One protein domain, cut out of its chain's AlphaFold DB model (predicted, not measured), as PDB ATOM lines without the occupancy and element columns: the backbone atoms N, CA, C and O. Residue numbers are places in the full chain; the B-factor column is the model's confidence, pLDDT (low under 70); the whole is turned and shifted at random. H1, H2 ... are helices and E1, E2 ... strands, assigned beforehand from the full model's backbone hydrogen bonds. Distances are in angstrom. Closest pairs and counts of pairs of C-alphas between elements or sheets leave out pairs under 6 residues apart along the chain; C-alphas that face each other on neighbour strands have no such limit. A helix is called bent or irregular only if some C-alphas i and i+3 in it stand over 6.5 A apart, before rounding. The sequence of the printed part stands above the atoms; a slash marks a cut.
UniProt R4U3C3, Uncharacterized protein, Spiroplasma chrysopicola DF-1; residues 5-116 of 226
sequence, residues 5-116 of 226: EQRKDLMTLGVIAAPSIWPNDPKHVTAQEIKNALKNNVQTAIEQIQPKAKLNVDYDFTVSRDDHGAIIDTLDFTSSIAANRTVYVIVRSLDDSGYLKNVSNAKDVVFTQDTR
ATOM      1  N   GLU A   5       0.738 -17.465 -14.355       78.38
ATOM      2  CA  GLU A   5       1.882 -17.158 -15.224       78.38
ATOM      3  C   GLU A   5       3.195 -16.962 -14.455       78.38
ATOM      4  O   GLU A   5       4.261 -17.275 -14.975       78.38
ATOM      5  N   GLN A   6       3.116 -16.522 -13.198       85.81
ATOM      6  CA  GLN A   6       4.264 -16.311 -12.311       85.81
ATOM      7  C   GLN A   6       4.660 -17.574 -11.530       85.81
ATOM      8  O   GLN A   6       5.704 -17.589 -10.872       85.81
ATOM      9  N   ARG A   7       3.845 -18.637 -11.590       91.88
ATOM     10  CA  ARG A   7       4.176 -19.941 -10.999       91.88
ATOM     11  C   ARG A   7       5.324 -20.591 -11.765       91.88
ATOM     12  O   ARG A   7       5.390 -20.516 -12.996       91.88
ATOM     13  N   LYS A   8       6.220 -21.239 -11.026       94.50
ATOM     14  CA  LYS A   8       7.387 -21.918 -11.586       94.50
ATOM     15  C   LYS A   8       6.985 -23.248 -12.206       94.50
ATOM     16  O   LYS A   8       6.132 -23.956 -11.679       94.50
ATOM     17  N   ASP A   9       7.578 -23.540 -13.353       95.25
ATOM     18  CA  ASP A   9       7.248 -24.714 -14.149       95.25
ATOM     19  C   ASP A   9       8.089 -25.912 -13.706       95.25
ATOM     20  O   ASP A   9       9.316 -25.835 -13.701       95.25
ATOM     21  N   LEU A  10       7.447 -27.027 -13.357       96.50
ATOM     22  CA  LEU A  10       8.158 -28.250 -12.979       96.50
ATOM     23  C   LEU A  10       8.941 -28.879 -14.141       96.50
ATOM     24  O   LEU A  10       9.839 -29.686 -13.902       96.50
ATOM     25  N   MET A  11       8.691 -28.465 -15.385       95.31
ATOM     26  CA  MET A  11       9.522 -28.842 -16.534       95.31
ATOM     27  C   MET A  11      10.981 -28.376 -16.401       95.31
ATOM     28  O   MET A  11      11.869 -28.987 -16.994       95.31
ATOM     29  N   THR A  12      11.252 -27.333 -15.605       94.69
ATOM     30  CA  THR A  12      12.618 -26.843 -15.349       94.69
ATOM     31  C   THR A  12      13.303 -27.549 -14.179       94.69
ATOM     32  O   THR A  12      14.372 -27.109 -13.758       94.69
ATOM     33  N   LEU A  13      12.691 -28.592 -13.605       96.31
ATOM     34  CA  LEU A  13      13.285 -29.348 -12.508       96.31
ATOM     35  C   LEU A  13      14.640 -29.913 -12.923       96.31
ATOM     36  O   LEU A  13      14.772 -30.505 -13.996       96.31
ATOM     37  N   GLY A  14      15.639 -29.689 -12.074       92.62
ATOM     38  CA  GLY A  14      17.001 -30.157 -12.280       92.62
ATOM     39  C   GLY A  14      17.159 -31.652 -12.007       92.62
ATOM     40  O   GLY A  14      16.216 -32.439 -12.109       92.62
ATOM     41  N   VAL A  15      18.388 -32.031 -11.673       94.19
ATOM     42  CA  VAL A  15      18.733 -33.388 -11.244       94.19
ATOM     43  C   VAL A  15      18.224 -33.611  -9.820       94.19
ATOM     44  O   VAL A  15      18.340 -32.728  -8.971       94.19
ATOM     45  N   ILE A  16      17.689 -34.801  -9.558       96.38
ATOM     46  CA  ILE A  16      17.405 -35.274  -8.202       96.38
ATOM     47  C   ILE A  16      18.564 -36.181  -7.797       96.38
ATOM     48  O   ILE A  16      18.876 -37.141  -8.495       96.38
ATOM     49  N   ALA A  17      19.228 -35.857  -6.690       92.25
ATOM     50  CA  ALA A  17      20.328 -36.672  -6.188       92.25
ATOM     51  C   ALA A  17      19.834 -38.055  -5.723       92.25
ATOM     52  O   ALA A  17      18.713 -38.189  -5.221       92.25
ATOM     53  N   ALA A  18      20.696 -39.068  -5.830       88.00
ATOM     54  CA  ALA A  18      20.478 -40.365  -5.195       88.00
ATOM     55  C   ALA A  18      20.429 -40.219  -3.662       88.00
ATOM     56  O   ALA A  18      21.073 -39.315  -3.112       88.00
ATOM     57  N   PRO A  19      19.651 -41.054  -2.953       84.25
ATOM     58  CA  PRO A  19      19.580 -40.973  -1.502       84.25
ATOM     59  C   PRO A  19      20.925 -41.346  -0.876       84.25
ATOM     60  O   PRO A  19      21.598 -42.273  -1.318       84.25
ATOM     61  N   SER A  20      21.310 -40.617   0.171       73.31
ATOM     62  CA  SER A  20      22.505 -40.910   0.972       73.31
ATOM     63  C   SER A  20      22.251 -41.936   2.080       73.31
ATOM     64  O   SER A  20      23.203 -42.419   2.688       73.31
ATOM     65  N   ILE A  21      20.982 -42.250   2.353       67.25
ATOM     66  CA  ILE A  21      20.550 -43.229   3.350       67.25
ATOM     67  C   ILE A  21      19.768 -44.311   2.622       67.25
ATOM     68  O   ILE A  21      18.801 -44.022   1.911       67.25
ATOM     69  N   TRP A  22      20.202 -45.548   2.821       73.38
ATOM     70  CA  TRP A  22      19.520 -46.721   2.308       73.38
ATOM     71  C   TRP A  22      18.417 -47.177   3.269       73.38
ATOM     72  O   TRP A  22      18.538 -46.986   4.479       73.38
ATOM     73  N   PRO A  23      17.344 -47.784   2.742       71.00
ATOM     74  CA  PRO A  23      16.365 -48.523   3.531       71.00
ATOM     75  C   PRO A  23      17.022 -49.566   4.440       71.00
ATOM     76  O   PRO A  23      18.174 -49.960   4.241       71.00
ATOM     77  N   ASN A  24      16.261 -50.028   5.431       67.25
ATOM     78  CA  ASN A  24      16.760 -50.978   6.421       67.25
ATOM     79  C   ASN A  24      17.143 -52.326   5.799       67.25
ATOM     80  O   ASN A  24      18.110 -52.910   6.267       67.25
ATOM     81  N   ASP A  25      16.428 -52.788   4.765       73.50
ATOM     82  CA  ASP A  25      16.829 -53.918   3.915       73.50
ATOM     83  C   ASP A  25      17.180 -53.403   2.507       73.50
ATOM     84  O   ASP A  25      16.288 -53.147   1.693       73.50
ATOM     85  N   PRO A  26      18.470 -53.227   2.178       72.94
ATOM     86  CA  PRO A  26      18.871 -52.776   0.857       72.94
ATOM     87  C   PRO A  26      18.746 -53.862  -0.222       72.94
ATOM     88  O   PRO A  26      18.915 -53.546  -1.400       72.94
ATOM     89  N   LYS A  27      18.465 -55.130   0.124       79.06
ATOM     90  CA  LYS A  27      18.284 -56.204  -0.867       79.06
ATOM     91  C   LYS A  27      16.927 -56.102  -1.551       79.06
ATOM     92  O   LYS A  27      16.859 -56.282  -2.765       79.06
ATOM     93  N   HIS A  28      15.879 -55.781  -0.792       84.38
ATOM     94  CA  HIS A  28      14.513 -55.647  -1.292       84.38
ATOM     95  C   HIS A  28      13.922 -54.322  -0.843       84.38
ATOM     96  O   HIS A  28      13.376 -54.196   0.248       84.38
ATOM     97  N   VAL A  29      14.000 -53.329  -1.719       86.06
ATOM     98  CA  VAL A  29      13.530 -51.988  -1.395       86.06
ATOM     99  C   VAL A  29      12.144 -51.764  -1.983       86.06
ATOM    100  O   VAL A  29      11.976 -51.725  -3.203       86.06
ATOM    101  N   THR A  30      11.146 -51.564  -1.132       90.25
ATOM    102  CA  THR A  30       9.773 -51.267  -1.559       90.25
ATOM    103  C   THR A  30       9.642 -49.857  -2.137       90.25
ATOM    104  O   THR A  30      10.366 -48.936  -1.759       90.25
ATOM    105  N   ALA A  31       8.648 -49.627  -2.997       89.44
ATOM    106  CA  ALA A  31       8.367 -48.294  -3.544       89.44
ATOM    107  C   ALA A  31       8.186 -47.200  -2.474       89.44
ATOM    108  O   ALA A  31       8.592 -46.053  -2.678       89.44
ATOM    109  N   GLN A  32       7.603 -47.551  -1.324       90.75
ATOM    110  CA  GLN A  32       7.415 -46.621  -0.214       90.75
ATOM    111  C   GLN A  32       8.750 -46.223   0.424       90.75
ATOM    112  O   GLN A  32       8.950 -45.050   0.740       90.75
ATOM    113  N   GLU A  33       9.675 -47.167   0.587       89.69
ATOM    114  CA  GLU A  33      11.019 -46.892   1.097       89.69
ATOM    115  C   GLU A  33      11.826 -46.038   0.117       89.69
ATOM    116  O   GLU A  33      12.453 -45.071   0.543       89.69
ATOM    117  N   ILE A  34      11.722 -46.298  -1.193       89.88
ATOM    118  CA  ILE A  34      12.305 -45.442  -2.245       89.88
ATOM    119  C   ILE A  34      11.743 -44.022  -2.130       89.88
ATOM    120  O   ILE A  34      12.500 -43.050  -2.094       89.88
ATOM    121  N   LYS A  35      10.411 -43.883  -2.035       91.50
ATOM    122  CA  LYS A  35       9.746 -42.580  -1.898       91.50
ATOM    123  C   LYS A  35      10.218 -41.854  -0.634       91.50
ATOM    124  O   LYS A  35      10.530 -40.668  -0.691       91.50
ATOM    125  N   ASN A  36      10.332 -42.555   0.491       90.38
ATOM    126  CA  ASN A  36      10.817 -41.982   1.744       90.38
ATOM    127  C   ASN A  36      12.284 -41.534   1.646       90.38
ATOM    128  O   ASN A  36      12.595 -40.416   2.056       90.38
ATOM    129  N   ALA A  37      13.160 -42.355   1.057       89.12
ATOM    130  CA  ALA A  37      14.579 -42.050   0.886       89.12
ATOM    131  C   ALA A  37      14.810 -40.839  -0.038       89.12
ATOM    132  O   ALA A  37      15.686 -40.012   0.211       89.12
ATOM    133  N   LEU A  38      13.985 -40.684  -1.080       92.81
ATOM    134  CA  LEU A  38      14.086 -39.576  -2.037       92.81
ATOM    135  C   LEU A  38      13.433 -38.277  -1.565       92.81
ATOM    136  O   LEU A  38      13.712 -37.224  -2.134       92.81
ATOM    137  N   LYS A  39      12.579 -38.325  -0.539       93.88
ATOM    138  CA  LYS A  39      11.752 -37.195  -0.094       93.88
ATOM    139  C   LYS A  39      12.540 -35.894   0.079       93.88
ATOM    140  O   LYS A  39      12.131 -34.857  -0.442       93.88
ATOM    141  N   ASN A  40      13.672 -35.953   0.778       93.56
ATOM    142  CA  ASN A  40      14.496 -34.771   1.036       93.56
ATOM    143  C   ASN A  40      15.202 -34.287  -0.235       93.56
ATOM    144  O   ASN A  40      15.220 -33.092  -0.498       93.56
ATOM    145  N   ASN A  41      15.703 -35.204  -1.063       95.44
ATOM    146  CA  ASN A  41      16.388 -34.854  -2.307       95.44
ATOM    147  C   ASN A  41      15.436 -34.212  -3.326       95.44
ATOM    148  O   ASN A  41      15.810 -33.251  -3.999       95.44
ATOM    149  N   VAL A  42      14.194 -34.701  -3.409       96.81
ATOM    150  CA  VAL A  42      13.132 -34.081  -4.215       96.81
ATOM    151  C   VAL A  42      12.814 -32.686  -3.683       96.81
ATOM    152  O   VAL A  42      12.789 -31.740  -4.467       96.81
ATOM    153  N   GLN A  43      12.632 -32.531  -2.366       96.12
ATOM    154  CA  GLN A  43      12.392 -31.222  -1.751       96.12
ATOM    155  C   GLN A  43      13.533 -30.244  -2.056       96.12
ATOM    156  O   GLN A  43      13.264 -29.141  -2.521       96.12
ATOM    157  N   THR A  44      14.795 -30.653  -1.902       95.69
ATOM    158  CA  THR A  44      15.957 -29.819  -2.238       95.69
ATOM    159  C   THR A  44      15.968 -29.413  -3.714       95.69
ATOM    160  O   THR A  44      16.205 -28.247  -4.026       95.69
ATOM    161  N   ALA A  45      15.676 -30.333  -4.640       96.88
ATOM    162  CA  ALA A  45      15.605 -30.012  -6.068       96.88
ATOM    163  C   ALA A  45      14.464 -29.027  -6.389       96.88
ATOM    164  O   ALA A  45      14.617 -28.146  -7.235       96.88
ATOM    165  N   ILE A  46      13.330 -29.132  -5.691       97.56
ATOM    166  CA  ILE A  46      12.204 -28.200  -5.825       97.56
ATOM    167  C   ILE A  46      12.547 -26.824  -5.251       97.56
ATOM    168  O   ILE A  46      12.249 -25.806  -5.882       97.56
ATOM    169  N   GLU A  47      13.222 -26.768  -4.106       95.81
ATOM    170  CA  GLU A  47      13.638 -25.523  -3.454       95.81
ATOM    171  C   GLU A  47      14.600 -24.696  -4.315       95.81
ATOM    172  O   GLU A  47      14.548 -23.467  -4.268       95.81
ATOM    173  N   GLN A  48      15.408 -25.338  -5.167       95.25
ATOM    174  CA  GLN A  48      16.258 -24.640  -6.142       95.25
ATOM    175  C   GLN A  48      15.454 -23.823  -7.163       95.25
ATOM    176  O   GLN A  48      15.927 -22.801  -7.659       95.25
ATOM    177  N   ILE A  49      14.234 -24.254  -7.481       94.69
ATOM    178  CA  ILE A  49      13.343 -23.553  -8.411       94.69
ATOM    179  C   ILE A  49      12.427 -22.594  -7.645       94.69
ATOM    180  O   ILE A  49      12.136 -21.484  -8.105       94.69
ATOM    181  N   GLN A  50      11.930 -23.046  -6.492       95.44
ATOM    182  CA  GLN A  50      10.942 -22.352  -5.688       95.44
ATOM    183  C   GLN A  50      11.086 -22.695  -4.192       95.44
ATOM    184  O   GLN A  50      10.440 -23.626  -3.709       95.44
ATOM    185  N   PRO A  51      11.846 -21.891  -3.426       94.00
ATOM    186  CA  PRO A  51      12.159 -22.155  -2.016       94.00
ATOM    187  C   PRO A  51      10.949 -22.252  -1.078       94.00
ATOM    188  O   PRO A  51      11.071 -22.722   0.047       94.00
ATOM    189  N   LYS A  52       9.785 -21.738  -1.493       93.56
ATOM    190  CA  LYS A  52       8.566 -21.728  -0.670       93.56
ATOM    191  C   LYS A  52       7.654 -22.932  -0.896       93.56
ATOM    192  O   LYS A  52       6.705 -23.085  -0.132       93.56
ATOM    193  N   ALA A  53       7.901 -23.733  -1.932       94.38
ATOM    194  CA  ALA A  53       7.055 -24.873  -2.246       94.38
ATOM    195  C   ALA A  53       7.239 -25.994  -1.214       94.38
ATOM    196  O   ALA A  53       8.364 -26.320  -0.826       94.38
ATOM    197  N   LYS A  54       6.130 -26.597  -0.784       94.75
ATOM    198  CA  LYS A  54       6.135 -27.679   0.208       94.75
ATOM    199  C   LYS A  54       5.522 -28.956  -0.348       94.75
ATOM    200  O   LYS A  54       4.469 -28.921  -0.986       94.75
ATOM    201  N   LEU A  55       6.152 -30.089  -0.046       95.44
ATOM    202  CA  LEU A  55       5.590 -31.407  -0.343       95.44
ATOM    203  C   LEU A  55       4.199 -31.564   0.295       95.44
ATOM    204  O   LEU A  55       3.986 -31.138   1.431       95.44
ATOM    205  N   ASN A  56       3.276 -32.200  -0.428       93.44
ATOM    206  CA  ASN A  56       1.869 -32.429  -0.072       93.44
ATOM    207  C   ASN A  56       1.015 -31.160   0.084       93.44
ATOM    208  O   ASN A  56      -0.135 -31.250   0.500       93.44
ATOM    209  N   VAL A  57       1.566 -29.990  -0.237       94.69
ATOM    210  CA  VAL A  57       0.837 -28.712  -0.247       94.69
ATOM    211  C   VAL A  57       0.897 -28.084  -1.632       94.69
ATOM    212  O   VAL A  57      -0.107 -27.632  -2.157       94.69
ATOM    213  N   ASP A  58       2.073 -28.095  -2.257       96.31
ATOM    214  CA  ASP A  58       2.285 -27.540  -3.592       96.31
ATOM    215  C   ASP A  58       2.558 -28.602  -4.650       96.31
ATOM    216  O   ASP A  58       2.369 -28.366  -5.844       96.31
ATOM    217  N   TYR A  59       3.042 -29.766  -4.232       97.31
ATOM    218  CA  TYR A  59       3.394 -30.845  -5.137       97.31
ATOM    219  C   TYR A  59       3.352 -32.200  -4.429       97.31
ATOM    220  O   TYR A  59       3.472 -32.279  -3.207       97.31
ATOM    221  N   ASP A  60       3.242 -33.262  -5.217       97.25
ATOM    222  CA  ASP A  60       3.563 -34.637  -4.825       97.25
ATOM    223  C   ASP A  60       4.516 -35.231  -5.873       97.25
ATOM    224  O   ASP A  60       4.725 -34.659  -6.947       97.25
ATOM    225  N   PHE A  61       5.122 -36.372  -5.569       96.62
ATOM    226  CA  PHE A  61       5.942 -37.108  -6.515       96.62
ATOM    227  C   PHE A  61       5.669 -38.608  -6.471       96.62
ATOM    228  O   PHE A  61       5.311 -39.191  -5.442       96.62
ATOM    229  N   THR A  62       5.875 -39.239  -7.617       95.38
ATOM    230  CA  THR A  62       5.780 -40.685  -7.800       95.38
ATOM    231  C   THR A  62       7.130 -41.243  -8.211       95.38
ATOM    232  O   THR A  62       7.914 -40.561  -8.875       95.38
ATOM    233  N   VAL A  63       7.376 -42.494  -7.836       95.19
ATOM    234  CA  VAL A  63       8.518 -43.287  -8.292       95.19
ATOM    235  C   VAL A  63       8.018 -44.355  -9.259       95.19
ATOM    236  O   VAL A  63       6.923 -44.888  -9.082       95.19
ATOM    237  N   SER A  64       8.798 -44.635 -10.295       94.56
ATOM    238  CA  SER A  64       8.435 -45.557 -11.375       94.56
ATOM    239  C   SER A  64       9.647 -46.333 -11.875       94.56
ATOM    240  O   SER A  64      10.789 -45.907 -11.693       94.56
ATOM    241  N   ARG A  65       9.393 -47.497 -12.479       91.12
ATOM    242  CA  ARG A  65      10.425 -48.398 -13.013       91.12
ATOM    243  C   ARG A  65      10.998 -47.917 -14.349       91.12
ATOM    244  O   ARG A  65      12.131 -48.252 -14.673       91.12
ATOM    245  N   ASP A  66      10.223 -47.149 -15.103       92.12
ATOM    246  CA  ASP A  66      10.629 -46.543 -16.368       92.12
ATOM    247  C   ASP A  66      10.204 -45.069 -16.439       92.12
ATOM    248  O   ASP A  66       9.472 -44.561 -15.587       92.12
ATOM    249  N   ASP A  67      10.672 -44.379 -17.473       91.69
ATOM    250  CA  ASP A  67      10.356 -42.984 -17.781       91.69
ATOM    251  C   ASP A  67       8.908 -42.760 -18.257       91.69
ATOM    252  O   ASP A  67       8.478 -41.614 -18.398       91.69
ATOM    253  N   HIS A  68       8.139 -43.836 -18.452       89.31
ATOM    254  CA  HIS A  68       6.732 -43.807 -18.853       89.31
ATOM    255  C   HIS A  68       5.775 -43.961 -17.659       89.31
ATOM    256  O   HIS A  68       4.554 -43.914 -17.832       89.31
ATOM    257  N   GLY A  69       6.304 -44.095 -16.439       87.69
ATOM    258  CA  GLY A  69       5.506 -44.174 -15.220       87.69
ATOM    259  C   GLY A  69       5.036 -45.586 -14.872       87.69
ATOM    260  O   GLY A  69       4.066 -45.722 -14.123       87.69
ATOM    261  N   ALA A  70       5.682 -46.637 -15.389       90.56
ATOM    262  CA  ALA A  70       5.358 -47.998 -14.983       90.56
ATOM    263  C   ALA A  70       5.554 -48.184 -13.476       90.56
ATOM    264  O   ALA A  70       6.552 -47.743 -12.893       90.56
ATOM    265  N   ILE A  71       4.597 -48.880 -12.861       89.50
ATOM    266  CA  ILE A  71       4.590 -49.148 -11.425       89.50
ATOM    267  C   ILE A  71       5.866 -49.896 -11.042       89.50
ATOM    268  O   ILE A  71       6.315 -50.819 -11.730       89.50
ATOM    269  N   ILE A  72       6.444 -49.453  -9.933       88.75
ATOM    270  CA  ILE A  72       7.520 -50.130  -9.234       88.75
ATOM    271  C   ILE A  72       6.936 -50.683  -7.939       88.75
ATOM    272  O   ILE A  72       6.367 -49.925  -7.162       88.75
ATOM    273  N   ASP A  73       7.054 -51.990  -7.730       86.88
ATOM    274  CA  ASP A  73       6.635 -52.622  -6.476       86.88
ATOM    275  C   ASP A  73       7.842 -52.746  -5.539       86.88
ATOM    276  O   ASP A  73       7.827 -52.288  -4.392       86.88
ATOM    277  N   THR A  74       8.936 -53.312  -6.054       87.50
ATOM    278  CA  THR A  74      10.184 -53.535  -5.317       87.50
ATOM    279  C   THR A  74      11.383 -53.396  -6.251       87.50
ATOM    280  O   THR A  74      11.339 -53.823  -7.406       87.50
ATOM    281  N   LEU A  75      12.464 -52.800  -5.751       85.88
ATOM    282  CA  LEU A  75      13.798 -52.925  -6.322       85.88
ATOM    283  C   LEU A  75      14.524 -54.085  -5.654       85.88
ATOM    284  O   LEU A  75      14.741 -54.067  -4.445       85.88
ATOM    285  N   ASP A  76      14.929 -55.057  -6.463       84.75
ATOM    286  CA  ASP A  76      15.666 -56.229  -6.007       84.75
ATOM    287  C   ASP A  76      17.153 -56.117  -6.392       84.75
ATOM    288  O   ASP A  76      17.503 -56.029  -7.579       84.75
ATOM    289  N   PHE A  77      18.022 -56.113  -5.381       79.56
ATOM    290  CA  PHE A  77      19.484 -56.066  -5.489       79.56
ATOM    291  C   PHE A  77      20.156 -57.426  -5.220       79.56
ATOM    292  O   PHE A  77      21.382 -57.504  -5.160       79.56
ATOM    293  N   THR A  78      19.391 -58.514  -5.073       75.81
ATOM    294  CA  THR A  78      19.921 -59.867  -4.808       75.81
ATOM    295  C   THR A  78      20.593 -60.505  -6.025       75.81
ATOM    296  O   THR A  78      21.490 -61.337  -5.877       75.81
ATOM    297  N   SER A  79      20.203 -60.113  -7.244       66.38
ATOM    298  CA  SER A  79      20.815 -60.622  -8.473       66.38
ATOM    299  C   SER A  79      22.104 -59.868  -8.817       66.38
ATOM    300  O   SER A  79      22.113 -58.652  -9.008       66.38
ATOM    301  N   SER A  80      23.198 -60.616  -8.984       56.56
ATOM    302  CA  SER A  80      24.550 -60.116  -9.296       56.56
ATOM    303  C   SER A  80      24.693 -59.411 -10.654       56.56
ATOM    304  O   SER A  80      25.773 -58.938 -10.995       56.56
ATOM    305  N   ILE A  81      23.623 -59.343 -11.454       56.59
ATOM    306  CA  ILE A  81      23.672 -58.934 -12.865       56.59
ATOM    307  C   ILE A  81      23.728 -57.407 -13.025       56.59
ATOM    308  O   ILE A  81      24.212 -56.915 -14.042       56.59
ATOM    309  N   ALA A  82      23.318 -56.636 -12.016       56.56
ATOM    310  CA  ALA A  82      23.615 -55.209 -11.986       56.56
ATOM    311  C   ALA A  82      23.610 -54.690 -10.550       56.56
ATOM    312  O   ALA A  82      22.574 -54.723  -9.892       56.56
ATOM    313  N   ALA A  83      24.755 -54.169 -10.106       69.56
ATOM    314  CA  ALA A  83      24.874 -53.452  -8.841       69.56
ATOM    315  C   ALA A  83      23.977 -52.204  -8.828       69.56
ATOM    316  O   ALA A  83      23.487 -51.802  -7.790       69.56
ATOM    317  N   ASN A  84      23.680 -51.600  -9.977       83.88
ATOM    318  CA  ASN A  84      22.869 -50.387 -10.017       83.88
ATOM    319  C   ASN A  84      21.433 -50.677 -10.467       83.88
ATOM    320  O   ASN A  84      21.174 -51.542 -11.311       83.88
ATOM    321  N   ARG A  85      20.492 -49.913  -9.921       86.00
ATOM    322  CA  ARG A  85      19.084 -49.882 -10.310       86.00
ATOM    323  C   ARG A  85      18.682 -48.441 -10.566       86.00
ATOM    324  O   ARG A  85      18.945 -47.573  -9.746       86.00
ATOM    325  N   THR A  86      18.033 -48.181 -11.689       90.25
ATOM    326  CA  THR A  86      17.501 -46.849 -11.986       90.25
ATOM    327  C   THR A  86      16.021 -46.818 -11.651       90.25
ATOM    328  O   THR A  86      15.285 -47.732 -12.018       90.25
ATOM    329  N   VAL A  87      15.589 -45.759 -10.975       93.62
ATOM    330  CA  VAL A  87      14.173 -45.408 -10.837       93.62
ATOM    331  C   VAL A  87      13.927 -44.044 -11.437       93.62
ATOM    332  O   VAL A  87      14.839 -43.229 -11.551       93.62
ATOM    333  N   TYR A  88      12.678 -43.781 -11.777       95.81
ATOM    334  CA  TYR A  88      12.266 -42.531 -12.381       95.81
ATOM    335  C   TYR A  88      11.329 -41.791 -11.441       95.81
ATOM    336  O   TYR A  88      10.304 -42.332 -11.022       95.81
ATOM    337  N   VAL A  89      11.692 -40.555 -11.103       96.88
ATOM    338  CA  VAL A  89      10.900 -39.652 -10.272       96.88
ATOM    339  C   VAL A  89      10.129 -38.691 -11.161       96.88
ATOM    340  O   VAL A  89      10.707 -38.001 -12.001       96.88
ATOM    341  N   ILE A  90       8.819 -38.617 -10.945       96.19
ATOM    342  CA  ILE A  90       7.934 -37.670 -11.623       96.19
ATOM    343  C   ILE A  90       7.285 -36.799 -10.554       96.19
ATOM    344  O   ILE A  90       6.614 -37.314  -9.660       96.19
ATOM    345  N   VAL A  91       7.471 -35.485 -10.649       97.25
ATOM    346  CA  VAL A  91       6.905 -34.509  -9.714       97.25
ATOM    347  C   VAL A  91       5.703 -33.832 -10.357       97.25
ATOM    348  O   VAL A  91       5.768 -33.383 -11.500       97.25
ATOM    349  N   ARG A  92       4.594 -33.743  -9.626       96.88
ATOM    350  CA  ARG A  92       3.340 -33.142 -10.089       96.88
ATOM    351  C   ARG A  92       2.966 -31.985  -9.181       96.88
ATOM    352  O   ARG A  92       2.939 -32.157  -7.965       96.88
ATOM    353  N   SER A  93       2.648 -30.825  -9.755       96.81
ATOM    354  CA  SER A  93       2.050 -29.737  -8.979       96.81
ATOM    355  C   SER A  93       0.645 -30.133  -8.541       96.81
ATOM    356  O   SER A  93      -0.105 -30.676  -9.353       96.81
ATOM    357  N   LEU A  94       0.274 -29.810  -7.307       95.31
ATOM    358  CA  LEU A  94      -1.111 -29.927  -6.853       95.31
ATOM    359  C   LEU A  94      -1.960 -28.794  -7.453       95.31
ATOM    360  O   LEU A  94      -1.442 -27.710  -7.742       95.31
ATOM    361  N   ASP A  95      -3.253 -29.048  -7.669       87.81
ATOM    362  CA  ASP A  95      -4.167 -28.131  -8.378       87.81
ATOM    363  C   ASP A  95      -4.252 -26.746  -7.717       87.81
ATOM    364  O   ASP A  95      -4.336 -25.707  -8.384       87.81
ATOM    365  N   ASP A  96      -4.177 -26.727  -6.392       89.19
ATOM    366  CA  ASP A  96      -4.214 -25.548  -5.541       89.19
ATOM    367  C   ASP A  96      -2.825 -24.969  -5.236       89.19
ATOM    368  O   ASP A  96      -2.729 -23.985  -4.497       89.19
ATOM    369  N   SER A  97      -1.751 -25.483  -5.851       89.81
ATOM    370  CA  SER A  97      -0.412 -24.944  -5.620       89.81
ATOM    371  C   SER A  97      -0.355 -23.451  -5.929       89.81
ATOM    372  O   SER A  97      -0.642 -22.982  -7.036       89.81
ATOM    373  N   GLY A  98       0.098 -22.681  -4.942       90.38
ATOM    374  CA  GLY A  98       0.285 -21.242  -5.081       90.38
ATOM    375  C   GLY A  98       1.559 -20.862  -5.835       90.38
ATOM    376  O   GLY A  98       1.746 -19.674  -6.119       90.38
ATOM    377  N   TYR A  99       2.424 -21.837  -6.124       92.75
ATOM    378  CA  TYR A  99       3.824 -21.616  -6.472       92.75
ATOM    379  C   TYR A  99       4.307 -22.402  -7.696       92.75
ATOM    380  O   TYR A  99       5.179 -21.903  -8.414       92.75
ATOM    381  N   LEU A 100       3.746 -23.587  -7.941       95.25
ATOM    382  CA  LEU A 100       4.179 -24.525  -8.976       95.25
ATOM    383  C   LEU A 100       3.075 -24.762 -10.017       95.25
ATOM    384  O   LEU A 100       1.901 -24.459  -9.791       95.25
ATOM    385  N   LYS A 101       3.465 -25.271 -11.187       94.31
ATOM    386  CA  LYS A 101       2.553 -25.731 -12.242       94.31
ATOM    387  C   LYS A 101       3.159 -26.899 -13.024       94.31
ATOM    388  O   LYS A 101       4.381 -27.056 -13.048       94.31
ATOM    389  N   ASN A 102       2.286 -27.605 -13.745       95.00
ATOM    390  CA  ASN A 102       2.587 -28.714 -14.653       95.00
ATOM    391  C   ASN A 102       3.141 -29.964 -13.947       95.00
ATOM    392  O   ASN A 102       3.125 -30.088 -12.724       95.00
ATOM    393  N   VAL A 103       3.575 -30.927 -14.754       95.69
ATOM    394  CA  VAL A 103       4.244 -32.159 -14.334       95.69
ATOM    395  C   VAL A 103       5.674 -32.098 -14.855       95.69
ATOM    396  O   VAL A 103       5.898 -31.602 -15.960       95.69
ATOM    397  N   SER A 104       6.643 -32.551 -14.064       96.12
ATOM    398  CA  SER A 104       8.031 -32.636 -14.512       96.12
ATOM    399  C   SER A 104       8.197 -33.715 -15.581       96.12
ATOM    400  O   SER A 104       7.454 -34.696 -15.618       96.12
ATOM    401  N   ASN A 105       9.255 -33.607 -16.383       95.06
ATOM    402  CA  ASN A 105       9.793 -34.789 -17.057       95.06
ATOM    403  C   ASN A 105      10.233 -35.829 -16.014       95.06
ATOM    404  O   ASN A 105      10.576 -35.462 -14.881       95.06
ATOM    405  N   ALA A 106      10.249 -37.103 -16.405       96.06
ATOM    406  CA  ALA A 106      10.826 -38.163 -15.590       96.06
ATOM    407  C   ALA A 106      12.308 -37.866 -15.310       96.06
ATOM    408  O   ALA A 106      13.056 -37.469 -16.206       96.06
ATOM    409  N   LYS A 107      12.713 -38.017 -14.050       96.19
ATOM    410  CA  LYS A 107      14.092 -37.844 -13.590       96.19
ATOM    411  C   LYS A 107      14.647 -39.188 -13.182       96.19
ATOM    412  O   LYS A 107      14.125 -39.797 -12.254       96.19
ATOM    413  N   ASP A 108      15.679 -39.640 -13.871       94.81
ATOM    414  CA  ASP A 108      16.404 -40.838 -13.501       94.81
ATOM    415  C   ASP A 108      17.173 -40.608 -12.196       94.81
ATOM    416  O   ASP A 108      17.849 -39.599 -11.998       94.81
ATOM    417  N   VAL A 109      17.042 -41.559 -11.282       93.50
ATOM    418  CA  VAL A 109      17.803 -41.619 -10.043       93.50
ATOM    419  C   VAL A 109      18.405 -43.006  -9.952       93.50
ATOM    420  O   VAL A 109      17.694 -44.013  -9.922       93.50
ATOM    421  N   VAL A 110      19.733 -43.055  -9.938       89.38
ATOM    422  CA  VAL A 110      20.481 -44.308  -9.881       89.38
ATOM    423  C   VAL A 110      20.711 -44.685  -8.423       89.38
ATOM    424  O   VAL A 110      21.420 -44.004  -7.689       89.38
ATOM    425  N   PHE A 111      20.108 -45.792  -8.026       85.62
ATOM    426  CA  PHE A 111      20.328 -46.479  -6.769       85.62
ATOM    427  C   PHE A 111      21.469 -47.477  -6.959       85.62
ATOM    428  O   PHE A 111      21.362 -48.422  -7.739       85.62
ATOM    429  N   THR A 112      22.584 -47.251  -6.281       79.25
ATOM    430  CA  THR A 112      23.766 -48.121  -6.323       79.25
ATOM    431  C   THR A 112      23.700 -49.159  -5.220       79.25
ATOM    432  O   THR A 112      23.538 -48.765  -4.076       79.25
ATOM    433  N   GLN A 113      23.875 -50.442  -5.523       73.62
ATOM    434  CA  GLN A 113      23.830 -51.527  -4.544       73.62
ATOM    435  C   GLN A 113      24.581 -51.132  -3.285       73.62
ATOM    436  O   GLN A 113      25.733 -50.696  -3.327       73.62
ATOM    437  N   ASP A 114      23.878 -51.285  -2.178       72.62
ATOM    438  CA  ASP A 114      24.442 -51.051  -0.878       72.62
ATOM    439  C   ASP A 114      25.522 -52.097  -0.604       72.62
ATOM    440  O   ASP A 114      25.265 -53.302  -0.637       72.62
ATOM    441  N   THR A 115      26.746 -51.635  -0.382       74.38
ATOM    442  CA  THR A 115      27.884 -52.502  -0.068       74.38
ATOM    443  C   THR A 115      27.993 -52.778   1.427       74.38
ATOM    444  O   THR A 115      28.964 -53.398   1.851       74.38
ATOM    445  N   ARG A 116      27.047 -52.287   2.241       80.81
ATOM    446  CA  ARG A 116      27.012 -52.555   3.679       80.81
ATOM    447  C   ARG A 116      26.830 -54.045   3.961       80.81
ATOM    448  O   ARG A 116      26.023 -54.725   3.322       80.81
TER     449      ARG A 116
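What this domain is: This is residues 5 to 116 of the 226 residues of an uncharacterized protein of Spiroplasma chrysopicola DF-1 (UniProt R4U3C3). A strongly twisted sheet of three strands, E2, E4 and E5, makes one layer, and a single kinked helix, H1, lies slantwise over one face of it. A small two-strand ribbon of E1 and E3 sits at one end of this elongated domain, by the first residues of H1, while at the other end residues 8 to 9 pair with residues 100 to 101. The printed part has 112 residues, with one named helix and five named strands in the order E1, H1, E2, E3, E4, E5; the larger sheet has the order E2, E4, E5, and both sheets are antiparallel. The class is mixed, helices and strands, though under half of the residues, 47 of 112, are in named elements. The whole is compact, with a radius of gyration of the C-alphas of 14.5 A, and its C-alphas span 49 by 25 by 19 A.

Where its parts are: The longest strand, E4, is residues 84 to 93 and runs 29.3 A from C-alpha 84 at (22.869, -50.387, -10.017) to C-alpha 93 at (2.050, -29.737, -8.979). E2 is residues 59 to 64, 16.8 A long, and E5 is residues 107 to 112, 15.9 A long. H1 is residues 31 to 49 and measures 25.7 A, from C-alpha 31 at (8.367, -48.294, -3.544) to C-alpha 49 at (13.343, -23.553, -8.411). It is irregular, with C-alphas 37 and 40 standing 7.3 A apart, and it has a kink of 46 degrees near residue 38. The two short strands are E1, residues 28 to 30, 6.5 A, and E3, residues 74 to 76, 6.1 A.

How they stand to each other: In the larger sheet E4 is the inner strand, and E2 and E5 are the edge strands. E2 and E4 are antiparallel at 151 degrees, with N 62 and O 90 within hydrogen-bond range at 2.9 A and N 88 and O 64 at 2.8 A. E4 and E5 form a hairpin, antiparallel at 147 degrees, with N 87 and O 109 within range at 2.9 A and N 111 and O 85 at 2.7 A. H1 is on this sheet, and the two make two layers, a helix on one face of a sheet. Its height over the sheet is 4.2 A, only just above the sheet's level. It lies over E4, on which 4 of its C-alphas fall, and only just not over E2, on which 2 fall. On the local plane it runs slantwise to the strands, at 56 degrees to E4. The closest C-alphas of H1 and E2 are those of Lys 35 and Val 63, 6.5 A apart. In H1, 12 of 15 O i to N i+4 pairs are within hydrogen-bond range. E1 and E3 are antiparallel at 161 degrees, with N 75 and O 29 within range at 2.8 A. The closest C-alphas of H1 and E3 are those of Ala 31 and Thr 74, 5.8 A apart. E1 is apart from E2, E4 and E5.

The domain as a whole: The C-alphas farthest apart are those of Glu 5 and Ser 80, at 48.9 A. The printed part has no cut. The link from E1 to H1 is tight, with 0 residues between them, and the link from E4 to E5 is long, with 13 residues. Residues 5 to 27 form a stretch of 23 residues with no named element. The mean pLDDT of the printed part is 88.7, and residue 21, residue 24 and residues 79 to 83 are under 70 in this predicted model.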